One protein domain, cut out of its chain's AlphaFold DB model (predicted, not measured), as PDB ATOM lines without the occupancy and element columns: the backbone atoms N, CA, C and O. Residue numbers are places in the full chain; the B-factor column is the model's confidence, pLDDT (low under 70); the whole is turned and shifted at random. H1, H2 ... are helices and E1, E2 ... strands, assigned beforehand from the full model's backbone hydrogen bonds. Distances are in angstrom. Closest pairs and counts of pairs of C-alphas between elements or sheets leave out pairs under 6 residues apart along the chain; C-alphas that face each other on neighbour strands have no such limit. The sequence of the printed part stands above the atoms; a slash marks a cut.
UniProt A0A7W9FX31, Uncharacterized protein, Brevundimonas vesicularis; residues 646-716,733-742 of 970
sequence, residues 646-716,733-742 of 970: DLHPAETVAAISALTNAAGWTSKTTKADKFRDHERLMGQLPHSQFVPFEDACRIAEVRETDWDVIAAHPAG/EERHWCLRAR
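AT A GLANCE: This is residues 646 to 716 and 733 to 742 of the 970 residues of an uncharacterized protein of Brevundimonas vesicularis (UniProt A0A7W9FX31). A small, strongly twisted sheet of three strands forms one end of an elongated domain, and three crossed helices extend from it: H1 runs away from the sheet, H3 crosses H1, and H2 lies at the far end. The printed part has 81 residues, with three named helices and three named strands in the order E1 H1 H2 H3 E2 E3, a mixed class. The sheet's order is E1, E3, E2, antiparallel. The whole is compact, with a radius of gyration of the C-alphas of 13.5 A, and spans 45 by 27 by 18 A.

HOW THE PARTS SIT: Edge strand E1, residues 646 to 649, is antiparallel to inner strand E3, residues 735 to 741; N 648 and O 738 are 3.0 A apart, within hydrogen-bond range. H1, residues 650 to 663, is on the sheet and stands up from it at 61 degrees; its closest C-alphas to E3 are those of Ala 650 and Trp 737, 4.7 A apart. With residues 659 to 663 alone H1 touches H2, residues 671 to 682, at a steep tilt of 58 degrees, opposite ways; the C-alphas of Ala 663 and Asp 677 are closest, 6.8 A apart. H3, residues 693 to 700, touches H1 about perpendicular, at 88 degrees, with the C-alphas of Ile 656 and Ala 696 closest, 6.1 A apart. H3 only grazes the sheet. H2 and H3 only just touch, with 3 pairs of C-alphas within 8 A, the closest those of His 678 and Phe 693, 6.7 A. Edge strand E2, residues 708 to 712, is antiparallel to E3, with N 710 and O 737 2.8 A apart. In H1, H2 and H3 every O i to N i+4 pair is within hydrogen-bond range.

IN THESE COORDINATES: E1 begins at C-alpha 646 (-30.928, 2.177, -13.641). H1 is 19.8 A long, H2 15.9 A and E3 19.5 A, ending at C-alpha 741 (-34.858, 4.884, -9.409).

THE WHOLE: Residues 717 to 732 are cut out, a gap of 13.8 A between C-alphas 716 and 733. Residues 683 to 688 stand free. Residues 688, 714 to 715 and 733 to 734 have pLDDT under 70.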
ATOM      1  N   ASP A 646     -31.424   3.374 -12.963       90.75
ATOM      2  CA  ASP A 646     -30.928   2.177 -13.641       90.75
ATOM      3  C   ASP A 646     -31.861   1.876 -14.822       90.75
ATOM      4  O   ASP A 646     -33.081   1.847 -14.655       90.75
ATOM      5  N   LEU A 647     -31.294   1.658 -16.009       90.94
ATOM      6  CA  LEU A 647     -32.031   1.434 -17.255       90.94
ATOM      7  C   LEU A 647     -31.403   0.266 -18.015       90.94
ATOM      8  O   LEU A 647     -30.257   0.361 -18.464       90.94
ATOM      9  N   HIS A 648     -32.174  -0.803 -18.214       89.88
ATOM     10  CA  HIS A 648     -31.729  -1.996 -18.934       89.88
ATOM     11  C   HIS A 648     -32.821  -2.518 -19.881       89.88
ATOM     12  O   HIS A 648     -34.004  -2.394 -19.565       89.88
ATOM     13  N   PRO A 649     -32.469  -3.126 -21.030       89.12
ATOM     14  CA  PRO A 649     -33.432  -3.881 -21.826       89.12
ATOM     15  C   PRO A 649     -34.064  -5.005 -20.992       89.12
ATOM     16  O   PRO A 649     -33.367  -5.666 -20.217       89.12
ATOM     17  N   ALA A 650     -35.362  -5.259 -21.163       89.50
ATOM     18  CA  ALA A 650     -36.071  -6.273 -20.376       89.50
ATOM     19  C   ALA A 650     -35.493  -7.685 -20.585       89.50
ATOM     20  O   ALA A 650     -35.349  -8.445 -19.631       89.50
ATOM     21  N   GLU A 651     -35.057  -8.003 -21.806       86.31
ATOM     22  CA  GLU A 651     -34.358  -9.256 -22.131       86.31
ATOM     23  C   GLU A 651     -33.059  -9.438 -21.332       86.31
ATOM     24  O   GLU A 651     -32.744 -10.545 -20.897       86.31
ATOM     25  N   THR A 652     -32.333  -8.347 -21.072       87.31
ATOM     26  CA  THR A 652     -31.105  -8.368 -20.272       87.31
ATOM     27  C   THR A 652     -31.428  -8.696 -18.819       87.31
ATOM     28  O   THR A 652     -30.785  -9.556 -18.220       87.31
ATOM     29  N   VAL A 653     -32.455  -8.056 -18.253       89.44
ATOM     30  CA  VAL A 653     -32.889  -8.322 -16.874       89.44
ATOM     31  C   VAL A 653     -33.422  -9.746 -16.730       89.44
ATOM     32  O   VAL A 653     -33.064 -10.430 -15.770       89.44
ATOM     33  N   ALA A 654     -34.197 -10.232 -17.701       87.88
ATOM     34  CA  ALA A 654     -34.700 -11.603 -17.720       87.88
ATOM     35  C   ALA A 654     -33.562 -12.636 -17.797       87.88
ATOM     36  O   ALA A 654     -33.563 -13.602 -17.032       87.88
ATOM     37  N   ALA A 655     -32.556 -12.417 -18.652       86.12
ATOM     38  CA  ALA A 655     -31.401 -13.308 -18.778       86.12
ATOM     39  C   ALA A 655     -30.588 -13.395 -17.476       86.12
ATOM     40  O   ALA A 655     -30.217 -14.488 -17.041       86.12
ATOM     41  N   ILE A 656     -30.350 -12.258 -16.813       88.44
ATOM     42  CA  ILE A 656     -29.662 -12.240 -15.516       88.44
ATOM     43  C   ILE A 656     -30.532 -12.862 -14.419       88.44
ATOM     44  O   ILE A 656     -30.023 -13.638 -13.613       88.44
ATOM     45  N   SER A 657     -31.838 -12.607 -14.408       88.25
ATOM     46  CA  SER A 657     -32.752 -13.226 -13.437       88.25
ATOM     47  C   SER A 657     -32.758 -14.752 -13.585       88.25
ATOM     48  O   SER A 657     -32.596 -15.475 -12.601       88.25
ATOM     49  N   ALA A 658     -32.810 -15.263 -14.818       86.44
ATOM     50  CA  ALA A 658     -32.694 -16.691 -15.103       86.44
ATOM     51  C   ALA A 658     -31.350 -17.276 -14.628       86.44
ATOM     52  O   ALA A 658     -31.344 -18.336 -13.998       86.44
ATOM     53  N   LEU A 659     -30.231 -16.571 -14.854       86.75
ATOM     54  CA  LEU A 659     -28.916 -16.956 -14.328       86.75
ATOM     55  C   LEU A 659     -28.942 -17.071 -12.803       86.75
ATOM     56  O   LEU A 659     -28.521 -18.089 -12.257       86.75
ATOM     57  N   THR A 660     -29.432 -16.035 -12.123       86.62
ATOM     58  CA  THR A 660     -29.432 -15.966 -10.657       86.62
ATOM     59  C   THR A 660     -30.279 -17.072 -10.038       86.62
ATOM     60  O   THR A 660     -29.844 -17.696  -9.071       86.62
ATOM     61  N   ASN A 661     -31.429 -17.378 -10.643       85.88
ATOM     62  CA  ASN A 661     -32.320 -18.449 -10.209       85.88
ATOM     63  C   ASN A 661     -31.702 -19.831 -10.456       85.88
ATOM     64  O   ASN A 661     -31.683 -20.662  -9.551       85.88
ATOM     65  N   ALA A 662     -31.144 -20.070 -11.648       85.44
ATOM     66  CA  ALA A 662     -30.520 -21.349 -11.994       85.44
ATOM     67  C   ALA A 662     -29.258 -21.635 -11.164       85.44
ATOM     68  O   ALA A 662     -29.002 -22.779 -10.792       85.44
ATOM     69  N   ALA A 663     -28.472 -20.600 -10.864       85.88
ATOM     70  CA  ALA A 663     -27.271 -20.697 -10.043       85.88
ATOM     71  C   ALA A 663     -27.550 -20.609  -8.529       85.88
ATOM     72  O   ALA A 663     -26.635 -20.794  -7.728       85.88
ATOM     73  N   GLY A 664     -28.791 -20.317  -8.121       84.44
ATOM     74  CA  GLY A 664     -29.167 -20.179  -6.713       84.44
ATOM     75  C   GLY A 664     -28.419 -19.048  -6.001       84.44
ATOM     76  O   GLY A 664     -27.959 -19.220  -4.869       84.44
ATOM     77  N   TRP A 665     -28.240 -17.901  -6.662       87.38
ATOM     78  CA  TRP A 665     -27.564 -16.758  -6.052       87.38
ATOM     79  C   TRP A 665     -28.345 -16.256  -4.836       87.38
ATOM     80  O   TRP A 665     -29.533 -15.957  -4.900       87.38
ATOM     81  N   THR A 666     -27.646 -16.115  -3.716       80.81
ATOM     82  CA  THR A 666     -28.169 -15.545  -2.474       80.81
ATOM     83  C   THR A 666     -27.253 -14.427  -1.986       80.81
ATOM     84  O   THR A 666     -26.159 -14.209  -2.518       80.81
ATOM     85  N   SER A 667     -27.650 -13.742  -0.911       70.62
ATOM     86  CA  SER A 667     -26.781 -12.785  -0.212       70.62
ATOM     87  C   SER A 667     -25.509 -13.423   0.366       70.62
ATOM     88  O   SER A 667     -24.562 -12.706   0.676       70.62
ATOM     89  N   LYS A 668     -25.465 -14.757   0.492       76.00
ATOM     90  CA  LYS A 668     -24.304 -15.516   0.979       76.00
ATOM     91  C   LYS A 668     -23.395 -16.032  -0.143       76.00
ATOM     92  O   LYS A 668     -22.292 -16.484   0.151       76.00
ATOM     93  N   THR A 669     -23.833 -15.984  -1.402       81.50
ATOM     94  CA  THR A 669     -23.034 -16.453  -2.542       81.50
ATOM     95  C   THR A 669     -21.837 -15.529  -2.749       81.50
ATOM     96  O   THR A 669     -21.998 -14.309  -2.860       81.50
ATOM     97  N   THR A 670     -20.630 -16.098  -2.806       78.62
ATOM     98  CA  THR A 670     -19.407 -15.296  -2.919       78.62
ATOM     99  C   THR A 670     -19.304 -14.644  -4.299       78.62
ATOM    100  O   THR A 670     -19.801 -15.177  -5.291       78.62
ATOM    101  N   LYS A 671     -18.619 -13.494  -4.400       77.75
ATOM    102  CA  LYS A 671     -18.372 -12.852  -5.706       77.75
ATOM    103  C   LYS A 671     -17.615 -13.764  -6.677       77.75
ATOM    104  O   LYS A 671     -17.871 -13.690  -7.872       77.75
ATOM    105  N   ALA A 672     -16.726 -14.625  -6.176       78.38
ATOM    106  CA  ALA A 672     -16.004 -15.596  -6.995       78.38
ATOM    107  C   ALA A 672     -16.950 -16.628  -7.628       78.38
ATOM    108  O   ALA A 672     -16.845 -16.905  -8.822       78.38
ATOM    109  N   ASP A 673     -17.908 -17.147  -6.855       82.69
ATOM    110  CA  ASP A 673     -18.906 -18.095  -7.361       82.69
ATOM    111  C   ASP A 673     -19.816 -17.424  -8.397       82.69
ATOM    112  O   ASP A 673     -19.941 -17.928  -9.513       82.69
ATOM    113  N   LYS A 674     -20.333 -16.224  -8.078       85.81
ATOM    114  CA  LYS A 674     -21.132 -15.416  -9.014       85.81
ATOM    115  C   LYS A 674     -20.388 -15.167 -10.329       85.81
ATOM    116  O   LYS A 674     -20.974 -15.248 -11.403       85.81
ATOM    117  N   PHE A 675     -19.091 -14.874 -10.257       84.31
ATOM    118  CA  PHE A 675     -18.273 -14.630 -11.442       84.31
ATOM    119  C   PHE A 675     -18.107 -15.884 -12.308       84.31
ATOM    120  O   PHE A 675     -18.239 -15.796 -13.525       84.31
ATOM    121  N   ARG A 676     -17.872 -17.058 -11.706       82.62
ATOM    122  CA  ARG A 676     -17.790 -18.319 -12.467       82.62
ATOM    123  C   ARG A 676     -19.101 -18.646 -13.178       82.62
ATOM    124  O   ARG A 676     -19.070 -19.058 -14.335       82.62
ATOM    125  N   ASP A 677     -20.235 -18.452 -12.505       86.62
ATOM    126  CA  ASP A 677     -21.551 -18.671 -13.112       86.62
ATOM    127  C   ASP A 677     -21.803 -17.700 -14.271       86.62
ATOM    128  O   ASP A 677     -22.284 -18.110 -15.331       86.62
ATOM    129  N   HIS A 678     -21.428 -16.432 -14.082       88.69
ATOM    130  CA  HIS A 678     -21.505 -15.388 -15.100       88.69
ATOM    131  C   HIS A 678     -20.630 -15.699 -16.319       88.69
ATOM    132  O   HIS A 678     -21.149 -15.677 -17.431       88.69
ATOM    133  N   GLU A 679     -19.355 -16.063 -16.140       85.44
ATOM    134  CA  GLU A 679     -18.478 -16.440 -17.260       85.44
ATOM    135  C   GLU A 679     -19.000 -17.651 -18.021       85.44
ATOM    136  O   GLU A 679     -18.979 -17.657 -19.252       85.44
ATOM    137  N   ARG A 680     -19.487 -18.670 -17.303       83.69
ATOM    138  CA  ARG A 680     -20.034 -19.875 -17.929       83.69
ATOM    139  C   ARG A 680     -21.211 -19.537 -18.841       83.69
ATOM    140  O   ARG A 680     -21.289 -20.095 -19.930       83.69
ATOM    141  N   LEU A 681     -22.105 -18.643 -18.410       81.56
ATOM    142  CA  LEU A 681     -23.250 -18.227 -19.218       81.56
ATOM    143  C   LEU A 681     -22.835 -17.286 -20.355       81.56
ATOM    144  O   LEU A 681     -23.180 -17.524 -21.508       81.56
ATOM    145  N   MET A 682     -22.076 -16.232 -20.052       83.94
ATOM    146  CA  MET A 682     -21.698 -15.227 -21.048       83.94
ATOM    147  C   MET A 682     -20.770 -15.790 -22.126       83.94
ATOM    148  O   MET A 682     -20.822 -15.333 -23.262       83.94
ATOM    149  N   GLY A 683     -19.973 -16.815 -21.808       78.31
ATOM    150  CA  GLY A 683     -19.168 -17.545 -22.789       78.31
ATOM    151  C   GLY A 683     -19.986 -18.383 -23.782       78.31
ATOM    152  O   GLY A 683     -19.437 -18.816 -24.791       78.31
ATOM    153  N   GLN A 684     -21.277 -18.612 -23.517       79.50
ATOM    154  CA  GLN A 684     -22.195 -19.355 -24.391       79.50
ATOM    155  C   GLN A 684     -23.098 -18.437 -25.232       79.50
ATOM    156  O   GLN A 684     -23.760 -18.916 -26.151       79.50
ATOM    157  N   LEU A 685     -23.138 -17.136 -24.928       78.12
ATOM    158  CA  LEU A 685     -24.005 -16.166 -25.594       78.12
ATOM    159  C   LEU A 685     -23.261 -15.395 -26.703       78.12
ATOM    160  O   LEU A 685     -22.046 -15.193 -26.617       78.12
ATOM    161  N   PRO A 686     -23.967 -14.916 -27.746       76.88
ATOM    162  CA  PRO A 686     -23.391 -14.003 -28.729       76.88
ATOM    163  C   PRO A 686     -22.891 -12.716 -28.063       76.88
ATOM    164  O   PRO A 686     -23.495 -12.226 -27.111       76.88
ATOM    165  N   HIS A 687     -21.843 -12.100 -28.620       75.50
ATOM    166  CA  HIS A 687     -21.267 -10.867 -28.063       75.50
ATOM    167  C   HIS A 687     -22.281  -9.711 -27.947       75.50
ATOM    168  O   HIS A 687     -22.169  -8.880 -27.053       75.50
ATOM    169  N   SER A 688     -23.306  -9.679 -28.806       68.38
ATOM    170  CA  SER A 688     -24.401  -8.701 -28.746       68.38
ATOM    171  C   SER A 688     -25.292  -8.819 -27.501       68.38
ATOM    172  O   SER A 688     -25.997  -7.867 -27.187       68.38
ATOM    173  N   GLN A 689     -25.259  -9.952 -26.796       73.06
ATOM    174  CA  GLN A 689     -26.009 -10.208 -25.558       73.06
ATOM    175  C   GLN A 689     -25.098 -10.216 -24.322       73.06
ATOM    176  O   GLN A 689     -25.515 -10.608 -23.232       73.06
ATOM    177  N   PHE A 690     -23.836  -9.804 -24.478       82.94
ATOM    178  CA  PHE A 690     -22.879  -9.786 -23.385       82.94
ATOM    179  C   PHE A 690     -23.237  -8.703 -22.360       82.94
ATOM    180  O   PHE A 690     -23.321  -7.517 -22.682       82.94
ATOM    181  N   VAL A 691     -23.375  -9.109 -21.099       83.56
ATOM    182  CA  VAL A 691     -23.610  -8.207 -19.967       83.56
ATOM    183  C   VAL A 691     -22.352  -8.170 -19.102       83.56
ATOM    184  O   VAL A 691     -21.920  -9.230 -18.638       83.56
ATOM    185  N   PRO A 692     -21.759  -6.996 -18.824       84.38
ATOM    186  CA  PRO A 692     -20.631  -6.895 -17.904       84.38
ATOM    187  C   PRO A 692     -20.969  -7.458 -16.517       84.38
ATOM    188  O   PRO A 692     -22.064  -7.246 -16.001       84.38
ATOM    189  N   PHE A 693     -20.012  -8.138 -15.879       83.31
ATOM    190  CA  PHE A 693     -20.225  -8.800 -14.584       83.31
ATOM    191  C   PHE A 693     -20.775  -7.868 -13.492       83.31
ATOM    192  O   PHE A 693     -21.657  -8.253 -12.727       83.31
ATOM    193  N   GLU A 694     -20.284  -6.630 -13.430       78.75
ATOM    194  CA  GLU A 694     -20.737  -5.647 -12.439       78.75
ATOM    195  C   GLU A 694     -22.186  -5.196 -12.684       78.75
ATOM    196  O   GLU A 694     -22.927  -4.971 -11.728       78.75
ATOM    197  N   ASP A 695     -22.618  -5.106 -13.945       82.38
ATOM    198  CA  ASP A 695     -24.013  -4.799 -14.280       82.38
ATOM    199  C   ASP A 695     -24.916  -6.001 -13.985       82.38
ATOM    200  O   ASP A 695     -25.990  -5.828 -13.414       82.38
ATOM    201  N   ALA A 696     -24.451  -7.225 -14.258       85.56
ATOM    202  CA  ALA A 696     -25.153  -8.448 -13.873       85.56
ATOM    203  C   ALA A 696     -25.340  -8.549 -12.349       85.56
ATOM    204  O   ALA A 696     -26.436  -8.850 -11.882       85.56
ATOM    205  N   CYS A 697     -24.303  -8.246 -11.559       81.69
ATOM    206  CA  CYS A 697     -24.416  -8.197 -10.099       81.69
ATOM    207  C   CYS A 697     -25.414  -7.129  -9.644       81.69
ATOM    208  O   CYS A 697     -26.246  -7.412  -8.786       81.69
ATOM    209  N   ARG A 698     -25.365  -5.929 -10.239       80.69
ATOM    210  CA  ARG A 698     -26.290  -4.840  -9.902       80.69
ATOM    211  C   ARG A 698     -27.737  -5.215 -10.200       80.69
ATOM    212  O   ARG A 698     -28.587  -4.943  -9.364       80.69
ATOM    213  N   ILE A 699     -27.998  -5.853 -11.345       87.75
ATOM    214  CA  ILE A 699     -29.329  -6.345 -11.724       87.75
ATOM    215  C   ILE A 699     -29.796  -7.439 -10.754       87.75
ATOM    216  O   ILE A 699     -30.931  -7.398 -10.292       87.75
ATOM    217  N   ALA A 700     -28.914  -8.376 -10.396       85.06
ATOM    218  CA  ALA A 700     -29.216  -9.492  -9.498       85.06
ATOM    219  C   ALA A 700     -29.519  -9.079  -8.046       85.06
ATOM    220  O   ALA A 700     -30.154  -9.827  -7.306       85.06
ATOM    221  N   GLU A 701     -29.033  -7.918  -7.604       81.31
ATOM    222  CA  GLU A 701     -29.311  -7.375  -6.268       81.31
ATOM    223  C   GLU A 701     -30.714  -6.751  -6.158       81.31
ATOM    224  O   GLU A 701     -31.162  -6.429  -5.056       81.31
ATOM    225  N   VAL A 702     -31.411  -6.584  -7.283       82.06
ATOM    226  CA  VAL A 702     -32.747  -5.987  -7.364       82.06
ATOM    227  C   VAL A 702     -33.804  -7.083  -7.386       82.06
ATOM    228  O   VAL A 702     -33.667  -8.058  -8.124       82.06
ATOM    229  N   ARG A 703     -34.886  -6.929  -6.616       76.00
ATOM    230  CA  ARG A 703     -36.025  -7.849  -6.733       76.00
ATOM    231  C   ARG A 703     -36.766  -7.572  -8.032       76.00
ATOM    232  O   ARG A 703     -36.892  -6.425  -8.440       76.00
ATOM    233  N   GLU A 704     -37.314  -8.614  -8.647       73.06
ATOM    234  CA  GLU A 704     -38.057  -8.488  -9.906       73.06
ATOM    235  C   GLU A 704     -39.211  -7.472  -9.809       73.06
ATOM    236  O   GLU A 704     -39.431  -6.699 -10.734       73.06
ATOM    237  N   THR A 705     -39.868  -7.389  -8.647       77.31
ATOM    238  CA  THR A 705     -40.955  -6.435  -8.361       77.31
ATOM    239  C   THR A 705     -40.527  -4.973  -8.262       77.31
ATOM    240  O   THR A 705     -41.388  -4.101  -8.258       77.31
ATOM    241  N   ASP A 706     -39.228  -4.698  -8.135       83.44
ATOM    242  CA  ASP A 706     -38.707  -3.338  -7.967       83.44
ATOM    243  C   ASP A 706     -38.372  -2.681  -9.324       83.44
ATOM    244  O   ASP A 706     -37.895  -1.545  -9.354       83.44
ATOM    245  N   TRP A 707     -38.580  -3.395 -10.438       89.94
ATOM    246  CA  TRP A 707     -38.405  -2.883 -11.795       89.94
ATOM    247  C   TRP A 707     -39.728  -2.383 -12.381       89.94
ATOM    248  O   TRP A 707     -40.702  -3.128 -12.472       89.94
ATOM    249  N   ASP A 708     -39.723  -1.153 -12.890       89.44
ATOM    250  CA  ASP A 708     -40.772  -0.646 -13.770       89.44
ATOM    251  C   ASP A 708     -40.527  -1.190 -15.187       89.44
ATOM    252  O   ASP A 708     -39.546  -0.819 -15.837       89.44
ATOM    253  N   VAL A 709     -41.407  -2.069 -15.676       89.62
ATOM    254  CA  VAL A 709     -41.325  -2.615 -17.040       89.62
ATOM    255  C   VAL A 709     -42.167  -1.764 -17.985       89.62
ATOM    256  O   VAL A 709     -43.377  -1.640 -17.803       89.62
ATOM    257  N   ILE A 710     -41.534  -1.170 -18.995       87.75
ATOM    258  CA  ILE A 710     -42.173  -0.211 -19.901       87.75
ATOM    259  C   ILE A 710     -41.887  -0.566 -21.358       87.75
ATOM    260  O   ILE A 710     -40.741  -0.802 -21.743       87.75
ATOM    261  N   ALA A 711     -42.936  -0.541 -22.178       83.69
ATOM    262  CA  ALA A 711     -42.825  -0.564 -23.629       83.69
ATOM    263  C   ALA A 711     -42.495   0.844 -24.146       83.69
ATOM    264  O   ALA A 711     -43.233   1.803 -23.900       83.69
ATOM    265  N   ALA A 712     -41.368   0.984 -24.844       78.56
ATOM    266  CA  ALA A 712     -40.963   2.251 -25.439       78.56
ATOM    267  C   ALA A 712     -41.327   2.283 -26.928       78.56
ATOM    268  O   ALA A 712     -40.880   1.434 -27.702       78.56
ATOM    269  N   HIS A 713     -42.073   3.310 -27.338       70.44
ATOM    270  CA  HIS A 713     -42.330   3.614 -28.745       70.44
ATOM    271  C   HIS A 713     -41.558   4.869 -29.174       70.44
ATOM    272  O   HIS A 713     -41.381   5.780 -28.361       70.44
ATOM    273  N   PRO A 714     -41.114   4.969 -30.440       68.12
ATOM    274  CA  PRO A 714     -40.501   6.190 -30.943       68.12
ATOM    275  C   PRO A 714     -41.481   7.372 -30.861       68.12
ATOM    276  O   PRO A 714     -42.456   7.429 -31.603       68.12
ATOM    277  N   ALA A 715     -41.195   8.372 -30.023       68.38
ATOM    278  CA  ALA A 715     -42.007   9.591 -29.899       68.38
ATOM    279  C   ALA A 715     -41.888  10.542 -31.112       68.38
ATOM    280  O   ALA A 715     -42.411  11.653 -31.092       68.38
ATOM    281  N   GLY A 716     -41.172  10.135 -32.168       73.06
ATOM    282  CA  GLY A 716     -41.009  10.925 -33.389       73.06
ATOM    283  C   GLY A 716     -40.249  12.244 -33.207       73.06
ATOM    284  O   GLY A 716     -40.405  13.142 -34.031       73.06
ATOM    285  N   GLU A 733     -38.466  -2.006 -33.390       54.12
ATOM    286  CA  GLU A 733     -39.590  -2.763 -32.827       54.12
ATOM    287  C   GLU A 733     -39.854  -2.326 -31.377       54.12
ATOM    288  O   GLU A 733     -38.957  -1.809 -30.708       54.12
ATOM    289  N   GLU A 734     -41.082  -2.520 -30.890       64.25
ATOM    290  CA  GLU A 734     -41.453  -2.245 -29.501       64.25
ATOM    291  C   GLU A 734     -40.473  -2.938 -28.539       64.25
ATOM    292  O   GLU A 734     -40.524  -4.148 -28.314       64.25
ATOM    293  N   ARG A 735     -39.536  -2.161 -27.986       76.56
ATOM    294  CA  ARG A 735     -38.543  -2.657 -27.033       76.56
ATOM    295  C   ARG A 735     -39.070  -2.432 -25.628       76.56
ATOM    296  O   ARG A 735     -39.433  -1.314 -25.261       76.56
ATOM    297  N   HIS A 736     -39.063  -3.501 -24.844       88.25
ATOM    298  CA  HIS A 736     -39.384  -3.453 -23.427       88.25
ATOM    299  C   HIS A 736     -38.126  -3.116 -22.625       88.25
ATOM    300  O   HIS A 736     -37.046  -3.662 -22.870       88.25
ATOM    301  N   TRP A 737     -38.273  -2.223 -21.656       91.38
ATOM    302  CA  TRP A 737     -37.202  -1.743 -20.792       91.38
ATOM    303  C   TRP A 737     -37.590  -1.914 -19.333       91.38
ATOM    304  O   TRP A 737     -38.743  -1.703 -18.975       91.38
ATOM    305  N   CYS A 738     -36.614  -2.254 -18.500       92.69
ATOM    306  CA  CYS A 738     -36.735  -2.250 -17.051       92.69
ATOM    307  C   CYS A 738     -36.029  -1.010 -16.501       92.69
ATOM    308  O   CYS A 738     -34.844  -0.785 -16.786       92.69
ATOM    309  N   LEU A 739     -36.752  -0.214 -15.716       93.38
ATOM    310  CA  LEU A 739     -36.257   1.009 -15.094       93.38
ATOM    311  C   LEU A 739     -36.406   0.955 -13.577       93.38
ATOM    312  O   LEU A 739     -37.370   0.397 -13.061       93.38
ATOM    313  N   ARG A 740     -35.459   1.555 -12.854       91.44
ATOM    314  CA  ARG A 740     -35.550   1.702 -11.397       91.44
ATOM    315  C   ARG A 740     -34.829   2.954 -10.915       91.44
ATOM    316  O   ARG A 740     -33.656   3.156 -11.227       91.44
ATOM    317  N   ALA A 741     -35.493   3.757 -10.088       91.81
ATOM    318  CA  ALA A 741     -34.858   4.884  -9.409       91.81
ATOM    319  C   ALA A 741     -33.780   4.412  -8.410       91.81
ATOM    320  O   ALA A 741     -33.985   3.481  -7.627       91.81
ATOM    321  N   ARG A 742     -32.617   5.067  -8.408       89.44
ATOM    322  CA  ARG A 742     -31.495   4.740  -7.519       89.44
ATOM    323  C   ARG A 742     -31.622   5.498  -6.198       89.44
ATOM    324  O   ARG A 742     -31.834   6.705  -6.178       89.44
TER     325      ARG A 742